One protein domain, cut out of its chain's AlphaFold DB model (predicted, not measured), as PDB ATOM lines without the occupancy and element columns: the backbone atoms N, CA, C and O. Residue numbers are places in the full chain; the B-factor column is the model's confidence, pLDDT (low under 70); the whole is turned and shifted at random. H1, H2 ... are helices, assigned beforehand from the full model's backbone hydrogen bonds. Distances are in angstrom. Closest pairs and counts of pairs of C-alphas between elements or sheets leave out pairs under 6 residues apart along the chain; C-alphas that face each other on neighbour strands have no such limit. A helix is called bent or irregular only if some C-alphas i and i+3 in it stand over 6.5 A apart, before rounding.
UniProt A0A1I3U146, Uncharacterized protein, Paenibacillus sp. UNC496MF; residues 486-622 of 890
ATOM      1  N   LEU A 486     139.482 151.452 146.436       82.75
ATOM      2  CA  LEU A 486     140.872 151.128 146.785       82.75
ATOM      3  C   LEU A 486     141.842 151.201 145.593       82.75
ATOM      4  O   LEU A 486     142.997 151.566 145.767       82.75
ATOM      5  N   SER A 487     141.405 150.881 144.370       82.44
ATOM      6  CA  SER A 487     142.301 150.942 143.205       82.44
ATOM      7  C   SER A 487     142.527 152.369 142.699       82.44
ATOM      8  O   SER A 487     143.409 152.576 141.876       82.44
ATOM      9  N   LYS A 488     141.711 153.333 143.148       80.94
ATOM     10  CA  LYS A 488     141.779 154.753 142.762       80.94
ATOM     11  C   LYS A 488     142.144 155.673 143.928       80.94
ATOM     12  O   LYS A 488     142.092 156.892 143.784       80.94
ATOM     13  N   SER A 489     142.529 155.108 145.071       77.88
ATOM     14  CA  SER A 489     142.828 155.868 146.289       77.88
ATOM     15  C   SER A 489     143.981 156.860 146.114       77.88
ATOM     16  O   SER A 489     144.010 157.870 146.803       77.88
ATOM     17  N   ASN A 490     144.893 156.613 145.170       77.75
ATOM     18  CA  ASN A 490     146.040 157.495 144.921       77.75
ATOM     19  C   ASN A 490     145.702 158.657 143.977       77.75
ATOM     20  O   ASN A 490     146.413 159.653 143.949       77.75
ATOM     21  N   GLU A 491     144.610 158.541 143.219       80.62
ATOM     22  CA  GLU A 491     144.169 159.557 142.256       80.62
ATOM     23  C   GLU A 491     143.128 160.512 142.858       80.62
ATOM     24  O   GLU A 491     143.017 161.658 142.426       80.62
ATOM     25  N   ASN A 492     142.336 160.050 143.834       84.38
ATOM     26  CA  ASN A 492     141.208 160.800 144.380       84.38
ATOM     27  C   ASN A 492     141.026 160.545 145.883       84.38
ATOM     28  O   ASN A 492     140.710 159.435 146.316       84.38
ATOM     29  N   LEU A 493     141.114 161.616 146.674       83.44
ATOM     30  CA  LEU A 493     141.004 161.561 148.132       83.44
ATOM     31  C   LEU A 493     139.622 161.075 148.612       83.44
ATOM     32  O   LEU A 493     139.512 160.420 149.648       83.44
ATOM     33  N   ASN A 494     138.556 161.326 147.845       86.19
ATOM     34  CA  ASN A 494     137.218 160.827 148.180       86.19
ATOM     35  C   ASN A 494     137.094 159.306 147.963       86.19
ATOM     36  O   ASN A 494     136.364 158.634 148.693       86.19
ATOM     37  N   ASP A 495     137.815 158.745 146.986       86.31
ATOM     38  CA  ASP A 495     137.886 157.294 146.788       86.31
ATOM     39  C   ASP A 495     138.757 156.655 147.886       86.31
ATOM     40  O   ASP A 495     138.375 155.639 148.465       86.31
ATOM     41  N   ALA A 496     139.854 157.304 148.284       86.19
ATOM     42  CA  ALA A 496     140.653 156.882 149.436       86.19
ATOM     43  C   ALA A 496     139.825 156.838 150.737       86.19
ATOM     44  O   ALA A 496     139.814 155.825 151.435       86.19
ATOM     45  N   THR A 497     139.049 157.894 151.000       89.00
ATOM     46  CA  THR A 497     138.153 157.989 152.168       89.00
ATOM     47  C   THR A 497     137.041 156.933 152.110       89.00
ATOM     48  O   THR A 497     136.676 156.341 153.120       89.00
ATOM     49  N   THR A 498     136.522 156.616 150.917       90.19
ATOM     50  CA  THR A 498     135.544 155.522 150.753       90.19
ATOM     51  C   THR A 498     136.153 154.170 151.136       90.19
ATOM     52  O   THR A 498     135.495 153.371 151.802       90.19
ATOM     53  N   ALA A 499     137.393 153.898 150.716       88.88
ATOM     54  CA  ALA A 499     138.070 152.630 150.979       88.88
ATOM     55  C   ALA A 499     138.409 152.443 152.467       88.88
ATOM     56  O   ALA A 499     138.224 151.350 153.002       88.88
ATOM     57  N   SER A 500     138.834 153.500 153.162       89.69
ATOM     58  CA  SER A 500     139.084 153.420 154.604       89.69
ATOM     59  C   SER A 500     137.800 153.272 155.422       89.69
ATOM     60  O   SER A 500     137.751 152.464 156.348       89.69
ATOM     61  N   MET A 501     136.713 153.945 155.035       89.94
ATOM     62  CA  MET A 501     135.404 153.773 155.677       89.94
ATOM     63  C   MET A 501     134.825 152.362 155.461       89.94
ATOM     64  O   MET A 501     134.184 151.809 156.355       89.94
ATOM     65  N   GLN A 502     135.086 151.737 154.305       90.81
ATOM     66  CA  GLN A 502     134.759 150.325 154.055       90.81
ATOM     67  C   GLN A 502     135.548 149.381 154.973       90.81
ATOM     68  O   GLN A 502     134.965 148.445 155.522       90.81
ATOM     69  N   LEU A 503     136.847 149.638 155.163       90.44
ATOM     70  CA  LEU A 503     137.696 148.858 156.065       90.44
ATOM     71  C   LEU A 503     137.215 148.961 157.518       90.44
ATOM     72  O   LEU A 503     137.043 147.941 158.185       90.44
ATOM     73  N   ARG A 504     136.927 150.183 157.984       90.19
ATOM     74  CA  ARG A 504     136.373 150.438 159.320       90.19
ATOM     75  C   ARG A 504     135.047 149.709 159.529       90.19
ATOM     76  O   ARG A 504     134.863 149.067 160.558       90.19
ATOM     77  N   TYR A 505     134.155 149.748 158.536       91.31
ATOM     78  CA  TYR A 505     132.856 149.075 158.613       91.31
ATOM     79  C   TYR A 505     133.017 147.570 158.819       91.31
ATOM     80  O   TYR A 505     132.339 146.998 159.668       91.31
ATOM     81  N   GLN A 506     133.917 146.931 158.067       90.00
ATOM     82  CA  GLN A 506     134.110 145.489 158.172       90.00
ATOM     83  C   GLN A 506     134.709 145.089 159.523       90.00
ATOM     84  O   GLN A 506     134.216 144.151 160.139       90.00
ATOM     85  N   ARG A 507     135.692 145.845 160.027       88.38
ATOM     86  CA  ARG A 507     136.309 145.590 161.337       88.38
ATOM     87  C   ARG A 507     135.335 145.745 162.495       88.38
ATOM     88  O   ARG A 507     135.247 144.865 163.342       88.38
ATOM     89  N   GLU A 508     134.589 146.848 162.531       87.25
ATOM     90  CA  GLU A 508     133.612 147.082 163.599       87.25
ATOM     91  C   GLU A 508     132.454 146.076 163.539       87.25
ATOM     92  O   GLU A 508     131.919 145.685 164.576       87.25
ATOM     93  N   ARG A 509     132.079 145.622 162.335       87.69
ATOM     94  CA  ARG A 509     131.071 144.572 162.164       87.69
ATOM     95  C   ARG A 509     131.569 143.222 162.675       87.69
ATOM     96  O   ARG A 509     130.865 142.594 163.457       87.69
ATOM     97  N   GLU A 510     132.760 142.799 162.260       86.12
ATOM     98  CA  GLU A 510     133.363 141.531 162.691       86.12
ATOM     99  C   GLU A 510     133.591 141.505 164.205       86.12
ATOM    100  O   GLU A 510     133.259 140.514 164.847       86.12
ATOM    101  N   ALA A 511     134.059 142.609 164.792       83.69
ATOM    102  CA  ALA A 511     134.234 142.723 166.238       83.69
ATOM    103  C   ALA A 511     132.899 142.602 166.996       83.69
ATOM    104  O   ALA A 511     132.813 141.880 167.987       83.69
ATOM    105  N   ALA A 512     131.836 143.260 166.520       80.12
ATOM    106  CA  ALA A 512     130.509 143.156 167.133       80.12
ATOM    107  C   ALA A 512     129.913 141.741 167.008       80.12
ATOM    108  O   ALA A 512     129.278 141.250 167.943       80.12
ATOM    109  N   GLU A 513     130.115 141.078 165.866       81.56
ATOM    110  CA  GLU A 513     129.676 139.699 165.631       81.56
ATOM    111  C   GLU A 513     130.446 138.707 166.524       81.56
ATOM    112  O   GLU A 513     129.824 137.837 167.131       81.56
ATOM    113  N   GLN A 514     131.763 138.873 166.679       81.62
ATOM    114  CA  GLN A 514     132.593 138.055 167.573       81.62
ATOM    115  C   GLN A 514     132.190 138.218 169.043       81.62
ATOM    116  O   GLN A 514     131.969 137.221 169.725       81.62
ATOM    117  N   LEU A 515     131.977 139.453 169.508       75.50
ATOM    118  CA  LEU A 515     131.524 139.714 170.879       75.50
ATOM    119  C   LEU A 515     130.149 139.102 171.171       75.50
ATOM    120  O   LEU A 515     129.902 138.632 172.280       75.50
ATOM    121  N   ALA A 516     129.241 139.077 170.196       74.94
ATOM    122  CA  ALA A 516     127.953 138.397 170.338       74.94
ATOM    123  C   ALA A 516     128.089 136.870 170.384       74.94
ATOM    124  O   ALA A 516     127.380 136.221 171.151       74.94
ATOM    125  N   ILE A 517     129.011 136.295 169.607       77.56
ATOM    126  CA  ILE A 517     129.321 134.859 169.661       77.56
ATOM    127  C   ILE A 517     129.899 134.489 171.035       77.56
ATOM    128  O   ILE A 517     129.511 133.472 171.604       77.56
ATOM    129  N   GLU A 518     130.776 135.328 171.585       74.25
ATOM    130  CA  GLU A 518     131.413 135.106 172.889       74.25
ATOM    131  C   GLU A 518     130.458 135.329 174.072       74.25
ATOM    132  O   GLU A 518     130.510 134.595 175.058       74.25
ATOM    133  N   SER A 519     129.562 136.316 173.984       72.25
ATOM    134  CA  SER A 519     128.639 136.680 175.072       72.25
ATOM    135  C   SER A 519     127.273 135.984 175.013       72.25
ATOM    136  O   SER A 519     126.514 136.052 175.980       72.25
ATOM    137  N   GLY A 520     126.921 135.350 173.888       63.94
ATOM    138  CA  GLY A 520     125.610 134.727 173.664       63.94
ATOM    139  C   GLY A 520     124.432 135.713 173.604       63.94
ATOM    140  O   GLY A 520     123.275 135.291 173.591       63.94
ATOM    141  N   GLN A 521     124.704 137.020 173.587       70.88
ATOM    142  CA  GLN A 521     123.719 138.101 173.495       70.88
ATOM    143  C   GLN A 521     123.521 138.535 172.029       70.88
ATOM    144  O   GLN A 521     124.393 138.302 171.189       70.88
ATOM    145  N   PRO A 522     122.384 139.167 171.671       69.62
ATOM    146  CA  PRO A 522     122.160 139.639 170.305       69.62
ATOM    147  C   PRO A 522     123.224 140.661 169.876       69.62
ATOM    148  O   PRO A 522     123.627 141.515 170.664       69.62
ATOM    149  N   VAL A 523     123.639 140.600 168.602       77.69
ATOM    150  CA  VAL A 523     124.678 141.473 168.022       77.69
ATOM    151  C   VAL A 523     124.316 142.949 168.198       77.69
ATOM    152  O   VAL A 523     123.373 143.447 167.575       77.69
ATOM    153  N   GLN A 524     125.094 143.658 169.016       79.50
ATOM    154  CA  GLN A 524     125.000 145.108 169.174       79.50
ATOM    155  C   GLN A 524     126.053 145.785 168.296       79.50
ATOM    156  O   GLN A 524     127.242 145.780 168.601       79.50
ATOM    157  N   TYR A 525     125.609 146.350 167.175       83.69
ATOM    158  CA  TYR A 525     126.484 147.086 166.264       83.69
ATOM    159  C   TYR A 525     126.834 148.472 166.809       83.69
ATOM    160  O   TYR A 525     126.015 149.121 167.462       83.69
ATOM    161  N   THR A 526     128.015 148.966 166.443       87.44
ATOM    162  CA  THR A 526     128.434 150.341 166.732       87.44
ATOM    163  C   THR A 526     127.479 151.370 166.094       87.44
ATOM    164  O   THR A 526     126.781 151.066 165.113       87.44
ATOM    165  N   PRO A 527     127.443 152.625 166.591       85.88
ATOM    166  CA  PRO A 527     126.675 153.710 165.967       85.88
ATOM    167  C   PRO A 527     127.015 153.918 164.481       85.88
ATOM    168  O   PRO A 527     126.137 154.206 163.668       85.88
ATOM    169  N   PHE A 528     128.275 153.689 164.104       86.94
ATOM    170  CA  PHE A 528     128.737 153.745 162.720       86.94
ATOM    171  C   PHE A 528     128.145 152.616 161.862       86.94
ATOM    172  O   PHE A 528     127.471 152.862 160.858       86.94
ATOM    173  N   VAL A 529     128.320 151.358 162.282       88.19
ATOM    174  CA  VAL A 529     127.834 150.184 161.539       88.19
ATOM    175  C   VAL A 529     126.306 150.161 161.466       88.19
ATOM    176  O   VAL A 529     125.740 149.803 160.429       88.19
ATOM    177  N   SER A 530     125.616 150.577 162.529       85.75
ATOM    178  CA  SER A 530     124.153 150.703 162.537       85.75
ATOM    179  C   SER A 530     123.652 151.768 161.553       85.75
ATOM    180  O   SER A 530     122.714 151.486 160.804       85.75
ATOM    181  N   SER A 531     124.321 152.923 161.460       84.56
ATOM    182  CA  SER A 531     124.001 153.987 160.495       84.56
ATOM    183  C   SER A 531     124.217 153.539 159.046       84.56
ATOM    184  O   SER A 531     123.327 153.683 158.204       84.56
ATOM    185  N   VAL A 532     125.346 152.879 158.756       87.62
ATOM    186  CA  VAL A 532     125.622 152.273 157.440       87.62
ATOM    187  C   VAL A 532     124.566 151.216 157.089       87.62
ATOM    188  O   VAL A 532     124.033 151.193 155.977       87.62
ATOM    189  N   ASN A 533     124.217 150.343 158.037       85.56
ATOM    190  CA  ASN A 533     123.203 149.308 157.838       85.56
ATOM    191  C   ASN A 533     121.802 149.896 157.607       85.56
ATOM    192  O   ASN A 533     121.046 149.349 156.801       85.56
ATOM    193  N   ALA A 534     121.455 151.004 158.266       82.62
ATOM    194  CA  ALA A 534     120.211 151.730 158.024       82.62
ATOM    195  C   ALA A 534     120.183 152.336 156.609       82.62
ATOM    196  O   ALA A 534     119.213 152.139 155.876       82.62
ATOM    197  N   ASN A 535     121.280 152.960 156.175       83.50
ATOM    198  CA  ASN A 535     121.426 153.525 154.830       83.50
ATOM    199  C   ASN A 535     121.355 152.473 153.710       83.50
ATOM    200  O   ASN A 535     120.809 152.736 152.633       83.50
ATOM    201  N   LEU A 536     121.873 151.267 153.965       82.19
ATOM    202  CA  LEU A 536     121.766 150.123 153.055       82.19
ATOM    203  C   LEU A 536     120.333 149.577 152.960       82.19
ATOM    204  O   LEU A 536     119.964 149.021 151.925       82.19
ATOM    205  N   ARG A 537     119.515 149.734 154.011       73.81
ATOM    206  CA  ARG A 537     118.094 149.343 154.009       73.81
ATOM    207  C   ARG A 537     117.217 150.339 153.254       73.81
ATOM    208  O   ARG A 537     116.287 149.925 152.573       73.81
ATOM    209  N   THR A 538     117.528 151.631 153.328       70.69
ATOM    210  CA  THR A 538     116.753 152.709 152.686       70.69
ATOM    211  C   THR A 538     117.117 152.951 151.213       70.69
ATOM    212  O   THR A 538     116.625 153.899 150.604       70.69
ATOM    213  N   ASN A 539     117.944 152.084 150.609       67.25
ATOM    214  CA  ASN A 539     118.384 152.149 149.207       67.25
ATOM    215  C   ASN A 539     119.037 153.494 148.825       67.25
ATOM    216  O   ASN A 539     118.815 154.050 147.744       67.25
ATOM    217  N   THR A 540     119.851 154.046 149.723       69.44
ATOM    218  CA  THR A 540     120.625 155.257 149.428       69.44
ATOM    219  C   THR A 540     121.732 154.965 148.404       69.44
ATOM    220  O   THR A 540     122.372 153.916 148.428       69.44
ATOM    221  N   LYS A 541     121.985 155.906 147.478       77.19
ATOM    222  CA  LYS A 541     123.023 155.770 146.428       77.19
ATOM    223  C   LYS A 541     124.455 155.691 146.976       77.19
ATOM    224  O   LYS A 541     125.351 155.237 146.263       77.19
ATOM    225  N   ASN A 542     124.670 156.152 148.209       82.75
ATOM    226  CA  ASN A 542     125.914 155.982 148.944       82.75
ATOM    227  C   ASN A 542     125.604 155.510 150.375       82.75
ATOM    228  O   ASN A 542     124.908 156.242 151.082       82.75
ATOM    229  N   PRO A 543     126.127 154.344 150.813       83.69
ATOM    230  CA  PRO A 543     125.927 153.840 152.171       83.69
ATOM    231  C   PRO A 543     126.489 154.772 153.249       83.69
ATOM    232  O   PRO A 543     126.057 154.693 154.398       83.69
ATOM    233  N   PHE A 544     127.409 155.676 152.889       87.00
ATOM    234  CA  PHE A 544     128.024 156.600 153.834       87.00
ATOM    235  C   PHE A 544     127.271 157.926 154.038       87.00
ATOM    236  O   PHE A 544     127.735 158.805 154.759       87.00
ATOM    237  N   ARG A 545     126.113 158.110 153.394       81.62
ATOM    238  CA  ARG A 545     125.387 159.388 153.412       81.62
ATOM    239  C   ARG A 545     124.908 159.752 154.827       81.62
ATOM    240  O   ARG A 545     124.316 158.920 155.503       81.62
ATOM    241  N   GLY A 546     125.133 160.999 155.250       78.75
ATOM    242  CA  GLY A 546     124.781 161.476 156.596       78.75
ATOM    243  C   GLY A 546     125.862 161.250 157.660       78.75
ATOM    244  O   GLY A 546     125.662 161.639 158.805       78.75
ATOM    245  N   MET A 547     127.015 160.676 157.293       82.62
ATOM    246  CA  MET A 547     128.197 160.544 158.162       82.62
ATOM    247  C   MET A 547     129.274 161.569 157.791       82.62
ATOM    248  O   MET A 547     130.455 161.254 157.664       82.62
ATOM    249  N   ASP A 548     128.861 162.824 157.595       81.75
ATOM    250  CA  ASP A 548     129.753 163.891 157.132       81.75
ATOM    251  C   ASP A 548     130.858 164.221 158.148       81.75
ATOM    252  O   ASP A 548     131.952 164.609 157.750       81.75
ATOM    253  N   LYS A 549     130.608 164.018 159.449       85.69
ATOM    254  CA  LYS A 549     131.620 164.197 160.500       85.69
ATOM    255  C   LYS A 549     132.761 163.185 160.360       85.69
ATOM    256  O   LYS A 549     133.911 163.582 160.204       85.69
ATOM    257  N   GLU A 550     132.433 161.895 160.338       84.50
ATOM    258  CA  GLU A 550     133.418 160.812 160.211       84.50
ATOM    259  C   GLU A 550     134.135 160.856 158.857       84.50
ATOM    260  O   GLU A 550     135.330 160.590 158.761       84.50
ATOM    261  N   TRP A 551     133.416 161.262 157.808       86.44
ATOM    262  CA  TRP A 551     133.997 161.481 156.491       86.44
ATOM    263  C   TRP A 551     135.030 162.612 156.488       86.44
ATOM    264  O   TRP A 551     136.096 162.460 155.895       86.44
ATOM    265  N   LYS A 552     134.740 163.749 157.137       85.88
ATOM    266  CA  LYS A 552     135.675 164.883 157.225       85.88
ATOM    267  C   LYS A 552     136.918 164.535 158.045       85.88
ATOM    268  O   LYS A 552     138.016 164.898 157.629       85.88
ATOM    269  N   GLU A 553     136.760 163.820 159.156       87.56
ATOM    270  CA  GLU A 553     137.876 163.366 160.000       87.56
ATOM    271  C   GLU A 553     138.826 162.443 159.221       87.56
ATOM    272  O   GLU A 553     140.035 162.681 159.164       87.56
ATOM    273  N   GLU A 554     138.277 161.447 158.525       85.44
ATOM    274  CA  GLU A 554     139.080 160.480 157.777       85.44
ATOM    275  C   GLU A 554     139.691 161.082 156.502       85.44
ATOM    276  O   GLU A 554     140.855 160.827 156.179       85.44
ATOM    277  N   LYS A 555     138.957 161.967 155.818       86.81
ATOM    278  CA  LYS A 555     139.492 162.757 154.701       86.81
ATOM    279  C   LYS A 555     140.641 163.659 155.160       86.81
ATOM    280  O   LYS A 555     141.632 163.789 154.443       86.81
ATOM    281  N   GLY A 556     140.535 164.257 156.348       85.81
ATOM    282  CA  GLY A 556     141.586 165.074 156.956       85.81
ATOM    283  C   GLY A 556     142.864 164.277 157.220       85.81
ATOM    284  O   GLY A 556     143.947 164.709 156.822       85.81
ATOM    285  N   ARG A 557     142.735 163.073 157.795       87.38
ATOM    286  CA  ARG A 557     143.860 162.155 158.041       87.38
ATOM    287  C   ARG A 557     144.579 161.761 156.749       87.38
ATOM    288  O   ARG A 557     145.799 161.841 156.669       87.38
ATOM    289  N   LEU A 558     143.826 161.364 155.724       86.38
ATOM    290  CA  LEU A 558     144.387 160.963 154.429       86.38
ATOM    291  C   LEU A 558     144.985 162.153 153.660       86.38
ATOM    292  O   LEU A 558     145.976 161.989 152.951       86.38
ATOM    293  N   SER A 559     144.425 163.355 153.830       85.19
ATOM    294  CA  SER A 559     144.981 164.582 153.251       85.19
ATOM    295  C   SER A 559     146.330 164.948 153.868       85.19
ATOM    296  O   SER A 559     147.205 165.403 153.138       85.19
ATOM    297  N   ALA A 560     146.518 164.739 155.176       85.44
ATOM    298  CA  ALA A 560     147.808 164.949 155.832       85.44
ATOM    299  C   ALA A 560     148.885 164.020 155.244       85.44
ATOM    300  O   ALA A 560     149.904 164.501 154.763       85.44
ATOM    301  N   VAL A 561     148.585 162.721 155.120       84.12
ATOM    302  CA  VAL A 561     149.487 161.735 154.488       84.12
ATOM    303  C   VAL A 561     149.849 162.126 153.052       84.12
ATOM    304  O   VAL A 561     151.002 162.007 152.643       84.12
ATOM    305  N   GLN A 562     148.874 162.615 152.281       83.62
ATOM    306  CA  GLN A 562     149.104 163.055 150.907       83.62
ATOM    307  C   GLN A 562     149.985 164.313 150.835       83.62
ATOM    308  O   GLN A 562     150.809 164.429 149.928       83.62
ATOM    309  N   LYS A 563     149.820 165.256 151.772       83.06
ATOM    310  CA  LYS A 563     150.643 166.475 151.864       83.06
ATOM    311  C   LYS A 563     152.087 166.169 152.259       83.06
ATOM    312  O   LYS A 563     152.984 166.847 151.771       83.06
ATOM    313  N   ASP A 564     152.295 165.118 153.046       81.31
ATOM    314  CA  ASP A 564     153.618 164.638 153.454       81.31
ATOM    315  C   ASP A 564     154.307 163.777 152.370       81.31
ATOM    316  O   ASP A 564     155.409 163.271 152.575       81.31
ATOM    317  N   GLY A 565     153.681 163.605 151.196       73.06
ATOM    318  CA  GLY A 565     154.230 162.841 150.071       73.06
ATOM    319  C   GLY A 565     154.114 161.317 150.209       73.06
ATOM    320  O   GLY A 565     154.724 160.589 149.425       73.06
ATOM    321  N   GLY A 566     153.340 160.824 151.181       76.75
ATOM    322  CA  GLY A 566     153.124 159.396 151.420       76.75
ATOM    323  C   GLY A 566     152.071 158.761 150.502       76.75
ATOM    324  O   GLY A 566     151.145 159.419 150.023       76.75
ATOM    325  N   ASP A 567     152.179 157.445 150.282       83.12
ATOM    326  CA  ASP A 567     151.180 156.678 149.528       83.12
ATOM    327  C   ASP A 567     149.904 156.477 150.367       83.12
ATOM    328  O   ASP A 567     149.863 155.725 151.347       83.12
ATOM    329  N   VAL A 568     148.827 157.144 149.946       83.88
ATOM    330  CA  VAL A 568     147.512 157.110 150.597       83.88
ATOM    331  C   VAL A 568     146.923 155.694 150.607       83.88
ATOM    332  O   VAL A 568     146.279 155.306 151.582       83.88
ATOM    333  N   ARG A 569     147.167 154.878 149.570       84.38
ATOM    334  CA  ARG A 569     146.744 153.469 149.542       84.38
ATOM    335  C   ARG A 569     147.451 152.666 150.622       84.38
ATOM    336  O   ARG A 569     146.806 151.892 151.332       84.38
ATOM    337  N   GLN A 570     148.762 152.845 150.741       83.81
ATOM    338  CA  GLN A 570     149.565 152.139 151.731       83.81
ATOM    339  C   GLN A 570     149.145 152.536 153.148       83.81
ATOM    340  O   GLN A 570     148.979 151.656 153.981       83.81
ATOM    341  N   ALA A 571     148.841 153.815 153.388       82.88
ATOM    342  CA  ALA A 571     148.350 154.316 154.675       82.88
ATOM    343  C   ALA A 571     146.952 153.807 155.082       82.88
ATOM    344  O   ALA A 571     146.581 153.880 156.255       82.88
ATOM    345  N   ILE A 572     146.144 153.330 154.130       85.62
ATOM    346  CA  ILE A 572     144.867 152.653 154.412       85.62
ATOM    347  C   ILE A 572     145.123 151.186 154.756       85.62
ATOM    348  O   ILE A 572     144.570 150.664 155.720       85.62
ATOM    349  N   LEU A 573     145.971 150.517 153.973       85.19
ATOM    350  CA  LEU A 573     146.268 149.097 154.155       85.19
ATOM    351  C   LEU A 573     147.158 148.825 155.372       85.19
ATOM    352  O   LEU A 573     147.079 147.732 155.922       85.19
ATOM    353  N   SER A 574     147.944 149.805 155.818       82.81
ATOM    354  CA  SER A 574     148.805 149.700 156.997       82.81
ATOM    355  C   SER A 574     148.088 149.942 158.325       82.81
ATOM    356  O   SER A 574     148.695 149.816 159.388       82.81
ATOM    357  N   GLN A 575     146.795 150.278 158.306       79.75
ATOM    358  CA  GLN A 575     146.036 150.466 159.539       79.75
ATOM    359  C   GLN A 575     146.052 149.179 160.374       79.75
ATOM    360  O   GLN A 575     145.659 148.123 159.882       79.75
ATOM    361  N   GLY A 576     146.419 149.276 161.653       72.69
ATOM    362  CA  GLY A 576     146.487 148.128 162.568       72.69
ATOM    363  C   GLY A 576     147.816 147.368 162.553       72.69
ATOM    364  O   GLY A 576     147.902 146.327 163.195       72.69
ATOM    365  N   ILE A 577     148.829 147.874 161.845       80.00
ATOM    366  CA  ILE A 577     150.213 147.408 161.970       80.00
ATOM    367  C   ILE A 577     150.861 148.100 163.171       80.00
ATOM    368  O   ILE A 577     150.749 149.318 163.313       80.00
ATOM    369  N   SER A 578     151.543 147.327 164.010       74.19
ATOM    370  CA  SER A 578     152.385 147.819 165.099       74.19
ATOM    371  C   SER A 578     153.867 147.643 164.752       74.19
ATOM    372  O   SER A 578     154.226 146.807 163.923       74.19
ATOM    373  N   GLU A 579     154.730 148.469 165.352       71.12
ATOM    374  CA  GLU A 579     156.173 148.518 165.050       71.12
ATOM    375  C   GLU A 579     156.929 147.225 165.422       71.12
ATOM    376  O   GLU A 579     158.054 147.017 164.980       71.12
ATOM    377  N   ASP A 580     156.307 146.333 166.195       75.38
ATOM    378  CA  ASP A 580     156.824 145.026 166.616       75.38
ATOM    379  C   ASP A 580     156.447 143.865 165.671       75.38
ATOM    380  O   ASP A 580     156.848 142.722 165.910       75.38
ATOM    381  N   MET A 581     155.695 144.120 164.590       75.38
ATOM    382  CA  MET A 581     155.285 143.081 163.638       75.38
ATOM    383  C   MET A 581     156.399 142.718 162.651       75.38
ATOM    384  O   MET A 581     156.999 143.577 162.011       75.38
ATOM    385  N   ASN A 582     156.612 141.415 162.445       79.88
ATOM    386  CA  ASN A 582     157.518 140.911 161.408       79.88
ATOM    387  C   ASN A 582     156.960 141.210 159.998       79.88
ATOM    388  O   ASN A 582     155.745 141.202 159.803       79.88
ATOM    389  N   ASP A 583     157.817 141.361 158.986       74.12
ATOM    390  CA  ASP A 583     157.458 141.653 157.587       74.12
ATOM    391  C   ASP A 583     156.382 140.707 157.024       74.12
ATOM    392  O   ASP A 583     155.501 141.111 156.263       74.12
ATOM    393  N   GLN A 584     156.394 139.435 157.437       70.81
ATOM    394  CA  GLN A 584     155.359 138.465 157.053       70.81
ATOM    395  C   GLN A 584     153.994 138.758 157.698       70.81
ATOM    396  O   GLN A 584     152.957 138.560 157.066       70.81
ATOM    397  N   GLN A 585     153.983 139.243 158.940       72.06
ATOM    398  CA  GLN A 585     152.770 139.658 159.651       72.06
ATOM    399  C   GLN A 585     152.245 140.991 159.099       72.06
ATOM    400  O   GLN A 585     151.037 141.150 158.920       72.06
ATOM    401  N   VAL A 586     153.142 141.904 158.724       73.19
ATOM    402  CA  VAL A 586     152.825 143.149 158.010       73.19
ATOM    403  C   VAL A 586     152.166 142.858 156.659       73.19
ATOM    404  O   VAL A 586     151.096 143.384 156.354       73.19
ATOM    405  N   ALA A 587     152.733 141.956 155.856       71.38
ATOM    406  CA  ALA A 587     152.128 141.574 154.585       71.38
ATOM    407  C   ALA A 587     150.760 140.897 154.788       71.38
ATOM    408  O   ALA A 587     149.789 141.234 154.108       71.38
ATOM    409  N   ALA A 588     150.651 139.981 155.757       73.00
ATOM    410  CA  ALA A 588     149.399 139.290 156.060       73.00
ATOM    411  C   ALA A 588     148.284 140.254 156.502       73.00
ATOM    412  O   ALA A 588     147.146 140.115 156.052       73.00
ATOM    413  N   THR A 589     148.604 141.254 157.327       78.50
ATOM    414  CA  THR A 589     147.644 142.284 157.758       78.50
ATOM    415  C   THR A 589     147.222 143.186 156.598       78.50
ATOM    416  O   THR A 589     146.026 143.435 156.435       78.50
ATOM    417  N   MET A 590     148.142 143.591 155.716       78.69
ATOM    418  CA  MET A 590     147.798 144.353 154.506       78.69
ATOM    419  C   MET A 590     146.875 143.570 153.559       78.69
ATOM    420  O   MET A 590     145.881 144.121 153.075       78.69
ATOM    421  N   TYR A 591     147.141 142.279 153.329       81.69
ATOM    422  CA  TYR A 591     146.275 141.423 152.509       81.69
ATOM    423  C   TYR A 591     144.905 141.186 153.150       81.69
ATOM    424  O   TYR A 591     143.887 141.188 152.448       81.69
ATOM    425  N   ALA A 592     144.854 141.014 154.472       82.06
ATOM    426  CA  ALA A 592     143.600 140.897 155.209       82.06
ATOM    427  C   ALA A 592     142.757 142.175 155.071       82.06
ATOM    428  O   ALA A 592     141.564 142.093 154.775       82.06
ATOM    429  N   ASN A 593     143.386 143.348 155.176       86.75
ATOM    430  CA  ASN A 593     142.728 144.643 155.001       86.75
ATOM    431  C   ASN A 593     142.205 144.840 153.573       86.75
ATOM    432  O   ASN A 593     141.071 145.279 153.382       86.75
ATOM    433  N   GLU A 594     142.982 144.458 152.556       84.44
ATOM    434  CA  GLU A 594     142.516 144.497 151.168       84.44
ATOM    435  C   GLU A 594     141.303 143.578 150.948       84.44
ATOM    436  O   GLU A 594     140.328 143.971 150.295       84.44
ATOM    437  N   ASN A 595     141.322 142.369 151.513       86.62
ATOM    438  CA  ASN A 595     140.202 141.438 151.406       86.62
ATOM    439  C   ASN A 595     138.954 141.961 152.140       86.62
ATOM    440  O   ASN A 595     137.856 141.909 151.588       86.62
ATOM    441  N   ALA A 596     139.118 142.539 153.332       85.38
ATOM    442  CA  ALA A 596     138.034 143.147 154.103       85.38
ATOM    443  C   ALA A 596     137.336 144.277 153.324       85.38
ATOM    444  O   ALA A 596     136.106 144.319 153.251       85.38
ATOM    445  N   ILE A 597     138.105 145.139 152.647       85.56
ATOM    446  CA  ILE A 597     137.565 146.204 151.787       85.56
ATOM    447  C   ILE A 597     136.766 145.615 150.612       85.56
ATOM    448  O   ILE A 597     135.673 146.093 150.297       85.56
ATOM    449  N   ARG A 598     137.270 144.549 149.975       84.75
ATOM    450  CA  ARG A 598     136.569 143.854 148.876       84.75
ATOM    451  C   ARG A 598     135.279 143.173 149.339       84.75
ATOM    452  O   ARG A 598     134.280 143.193 148.614       84.75
ATOM    453  N   GLN A 599     135.273 142.588 150.533       83.25
ATOM    454  CA  GLN A 599     134.077 141.985 151.119       83.25
ATOM    455  C   GLN A 599     133.033 143.051 151.457       83.25
ATOM    456  O   GLN A 599     131.870 142.913 151.067       83.25
ATOM    457  N   ALA A 600     133.452 144.155 152.082       83.31
ATOM    458  CA  ALA A 600     132.585 145.289 152.378       83.31
ATOM    459  C   ALA A 600     131.982 145.900 151.105       83.31
ATOM    460  O   ALA A 600     130.772 146.116 151.039       83.31
ATOM    461  N   SER A 601     132.785 146.124 150.059       83.31
ATOM    462  CA  SER A 601     132.295 146.696 148.800       83.31
ATOM    463  C   SER A 601     131.298 145.770 148.096       83.31
ATOM    464  O   SER A 601     130.244 146.222 147.640       83.31
ATOM    465  N   THR A 602     131.571 144.464 148.078       82.94
ATOM    466  CA  THR A 602     130.670 143.451 147.510       82.94
ATOM    467  C   THR A 602     129.351 143.390 148.280       82.94
ATOM    468  O   THR A 602     128.273 143.385 147.678       82.94
ATOM    469  N   PHE A 603     129.416 143.417 149.611       82.75
ATOM    470  CA  PHE A 603     128.245 143.431 150.483       82.75
ATOM    471  C   PHE A 603     127.375 144.677 150.261       82.75
ATOM    472  O   PHE A 603     126.162 144.562 150.051       82.75
ATOM    473  N   MET A 604     127.995 145.861 150.230       82.38
ATOM    474  CA  MET A 604     127.310 147.143 150.041       82.38
ATOM    475  C   MET A 604     126.656 147.276 148.655       82.38
ATOM    476  O   MET A 604     125.636 147.949 148.526       82.38
ATOM    477  N   VAL A 605     127.181 146.608 147.619       81.56
ATOM    478  CA  VAL A 605     126.585 146.597 146.268       81.56
ATOM    479  C   VAL A 605     125.451 145.576 146.132       81.56
ATOM    480  O   VAL A 605     124.457 145.848 145.451       81.56
ATOM    481  N   ASN A 606     125.594 144.392 146.728       77.56
ATOM    482  CA  ASN A 606     124.671 143.278 146.498       77.56
ATOM    483  C   ASN A 606     123.406 143.361 147.359       77.56
ATOM    484  O   ASN A 606     122.318 143.036 146.880       77.56
ATOM    485  N   ARG A 607     123.514 143.855 148.597       69.50
ATOM    486  CA  ARG A 607     122.380 143.977 149.524       69.50
ATOM    487  C   ARG A 607     121.227 144.848 148.993       69.50
ATOM    488  O   ARG A 607     120.103 144.347 148.971       69.50
ATOM    489  N   PRO A 608     121.442 146.085 148.496       61.59
ATOM    490  CA  PRO A 608     120.343 146.899 147.971       61.59
ATOM    491  C   PRO A 608     119.700 146.282 146.722       61.59
ATOM    492  O   PRO A 608     118.487 146.360 146.560       61.59
ATOM    493  N   LYS A 609     120.463 145.588 145.864       61.44
ATOM    494  CA  LYS A 609     119.910 144.888 144.687       61.44
ATOM    495  C   LYS A 609     119.007 143.718 145.075       61.44
ATOM    496  O   LYS A 609     117.975 143.513 144.439       61.44
ATOM    497  N   ALA A 610     119.373 142.973 146.117       60.31
ATOM    498  CA  ALA A 610     118.548 141.894 146.650       60.31
ATOM    499  C   ALA A 610     117.246 142.435 147.262       60.31
ATOM    500  O   ALA A 610     116.176 141.918 146.952       60.31
ATOM    501  N   VAL A 611     117.324 143.523 148.038       54.81
ATOM    502  CA  VAL A 611     116.158 144.184 148.653       54.81
ATOM    503  C   VAL A 611     115.235 144.799 147.595       54.81
ATOM    504  O   VAL A 611     114.031 144.576 147.635       54.81
ATOM    505  N   VAL A 612     115.773 145.492 146.584       54.25
ATOM    506  CA  VAL A 612     114.985 146.008 145.446       54.25
ATOM    507  C   VAL A 612     114.355 144.862 144.657       54.25
ATOM    508  O   VAL A 612     113.189 144.946 144.287       54.25
ATOM    509  N   GLY A 613     115.082 143.765 144.446       54.38
ATOM    510  CA  GLY A 613     114.548 142.571 143.801       54.38
ATOM    511  C   GLY A 613     113.464 141.869 144.622       54.38
ATOM    512  O   GLY A 613     112.595 141.237 144.033       54.38
ATOM    513  N   GLN A 614     113.493 141.957 145.953       54.50
ATOM    514  CA  GLN A 614     112.439 141.449 146.839       54.50
ATOM    515  C   GLN A 614     111.217 142.376 146.831       54.50
ATOM    516  O   GLN A 614     110.106 141.897 146.636       54.50
ATOM    517  N   LEU A 615     111.414 143.697 146.902       51.69
ATOM    518  CA  LEU A 615     110.337 144.695 146.841       51.69
ATOM    519  C   LEU A 615     109.641 144.733 145.473       51.69
ATOM    520  O   LEU A 615     108.415 144.764 145.403       51.69
ATOM    521  N   GLN A 616     110.397 144.662 144.374       49.19
ATOM    522  CA  GLN A 616     109.832 144.539 143.027       49.19
ATOM    523  C   GLN A 616     109.099 143.207 142.859       49.19
ATOM    524  O   GLN A 616     108.025 143.183 142.269       49.19
ATOM    525  N   ARG A 617     109.620 142.104 143.419       50.19
ATOM    526  CA  ARG A 617     108.926 140.809 143.384       50.19
ATOM    527  C   ARG A 617     107.642 140.813 144.211       50.19
ATOM    528  O   ARG A 617     106.642 140.303 143.714       50.19
ATOM    529  N   ALA A 618     107.631 141.443 145.383       46.97
ATOM    530  CA  ALA A 618     106.426 141.663 146.182       46.97
ATOM    531  C   ALA A 618     105.394 142.525 145.427       46.97
ATOM    532  O   ALA A 618     104.220 142.165 145.365       46.97
ATOM    533  N   GLY A 619     105.840 143.587 144.745       45.72
ATOM    534  CA  GLY A 619     104.986 144.420 143.890       45.72
ATOM    535  C   GLY A 619     104.412 143.680 142.672       45.72
ATOM    536  O   GLY A 619     103.233 143.826 142.362       45.72
ATOM    537  N   THR A 620     105.210 142.834 142.008       41.91
ATOM    538  CA  THR A 620     104.763 142.034 140.844       41.91
ATOM    539  C   THR A 620     103.892 140.830 141.214       41.91
ATOM    540  O   THR A 620     103.114 140.355 140.386       41.91
ATOM    541  N   LEU A 621     103.981 140.324 142.452       45.41
ATOM    542  CA  LEU A 621     103.087 139.267 142.938       45.41
ATOM    543  C   LEU A 621     101.647 139.772 143.085       45.41
ATOM    544  O   LEU A 621     100.714 139.012 142.830       45.41
ATOM    545  N   ASN A 622     101.480 141.056 143.414       49.41
ATOM    546  CA  ASN A 622     100.178 141.716 143.490       49.41
ATOM    547  C   ASN A 622      99.529 141.924 142.102       49.41
ATOM    548  O   ASN A 622      98.356 142.250 142.014       49.41
TER     549      ASN A 622
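What this domain is: This is residues 486 to 622 of the 890 residues of an uncharacterized protein of Paenibacillus sp. UNC496MF (UniProt A0A1I3U146). Two long helices, H1 and H5, cross as an X nearly at right angles, and three shorter helices pack round H1 near the crossing: H2 on one side of it, H4 on the other, and H3 across its first part, on the side turned away from H5. Beyond the crossing, the link of residues 520 to 526 folds back from the far end of H1 to H2, while residues 613 to 622, of which 613 to 621 belong to H5, stick out from the body. The printed part has 137 residues with five named helices, H1 to H5 in order, and no named strand; its class is all helix. It is only just compact, close to loose, with a radius of gyration of the C-alphas of 17.1 A, and only just elongated, spanning 58 by 38 by 25 A.

Where its parts are: Residues 486 to 492 come before H1, residues 493 to 519, which begins with C-alpha 493 at (141.004, 161.561, 148.132) and is 38.7 A long. H2 is residues 527 to 537. H3 is residues 548 to 563, 21.7 A from C-alpha 548 at (129.753, 163.891, 157.132) to C-alpha 563. H4 is residues 568 to 573. H5, residues 583 to 621, is 56.4 A long and ends with C-alpha 621 at (103.087, 139.267, 142.938); it is neither bent nor irregular, but only just: C-alphas 605 and 608 are 6.5 A apart.

How they stand to each other: H1 is the hub and touches the four other helices; the pairs named here are the closest C-alphas. With residues 505 to 509 alone it touches H2, about perpendicular at 75 degrees, Tyr 505 and Val 529 being 5.9 A apart. With residues 493 to 501 alone it touches H3, at a steep tilt of 59 degrees, opposite ways, Thr 497 to Lys 555 at 5.6 A. H4 touches H1 at a shallow tilt of 12 degrees, the same way, Ser 500 to Ile 572 at 5.8 A. H5 touches H1 with residues 593 to 601 alone, about perpendicular at 87 degrees, Leu 503 to Ile 597 at 5.0 A. H5 also touches H4, Leu 573 to Met 590 at 5.0 A, and H2, Leu 536 to Pro 608 at 6.2 A. H3 touches H4, Gln 562 to Val 568 at 6.2 A. H3 and H5 are apart. Every O i to N i+4 pair is within hydrogen-bond range in H1, H2, H3 and H4, and 33 of 35 are in H5.

The domain as a whole: The two C-alphas farthest apart are those of Asp 580 and Asn 622, 61.3 A. Without residues 613 to 622, which stand free, the body spans 41 by 34 by 24 A. The printed part has no cut; the link from H3 to H4 is tight, and the other links are short. The mean pLDDT of the printed part is 78.5, with residues 520, 522, 539 to 540 and 607 to 622 of the model under 70.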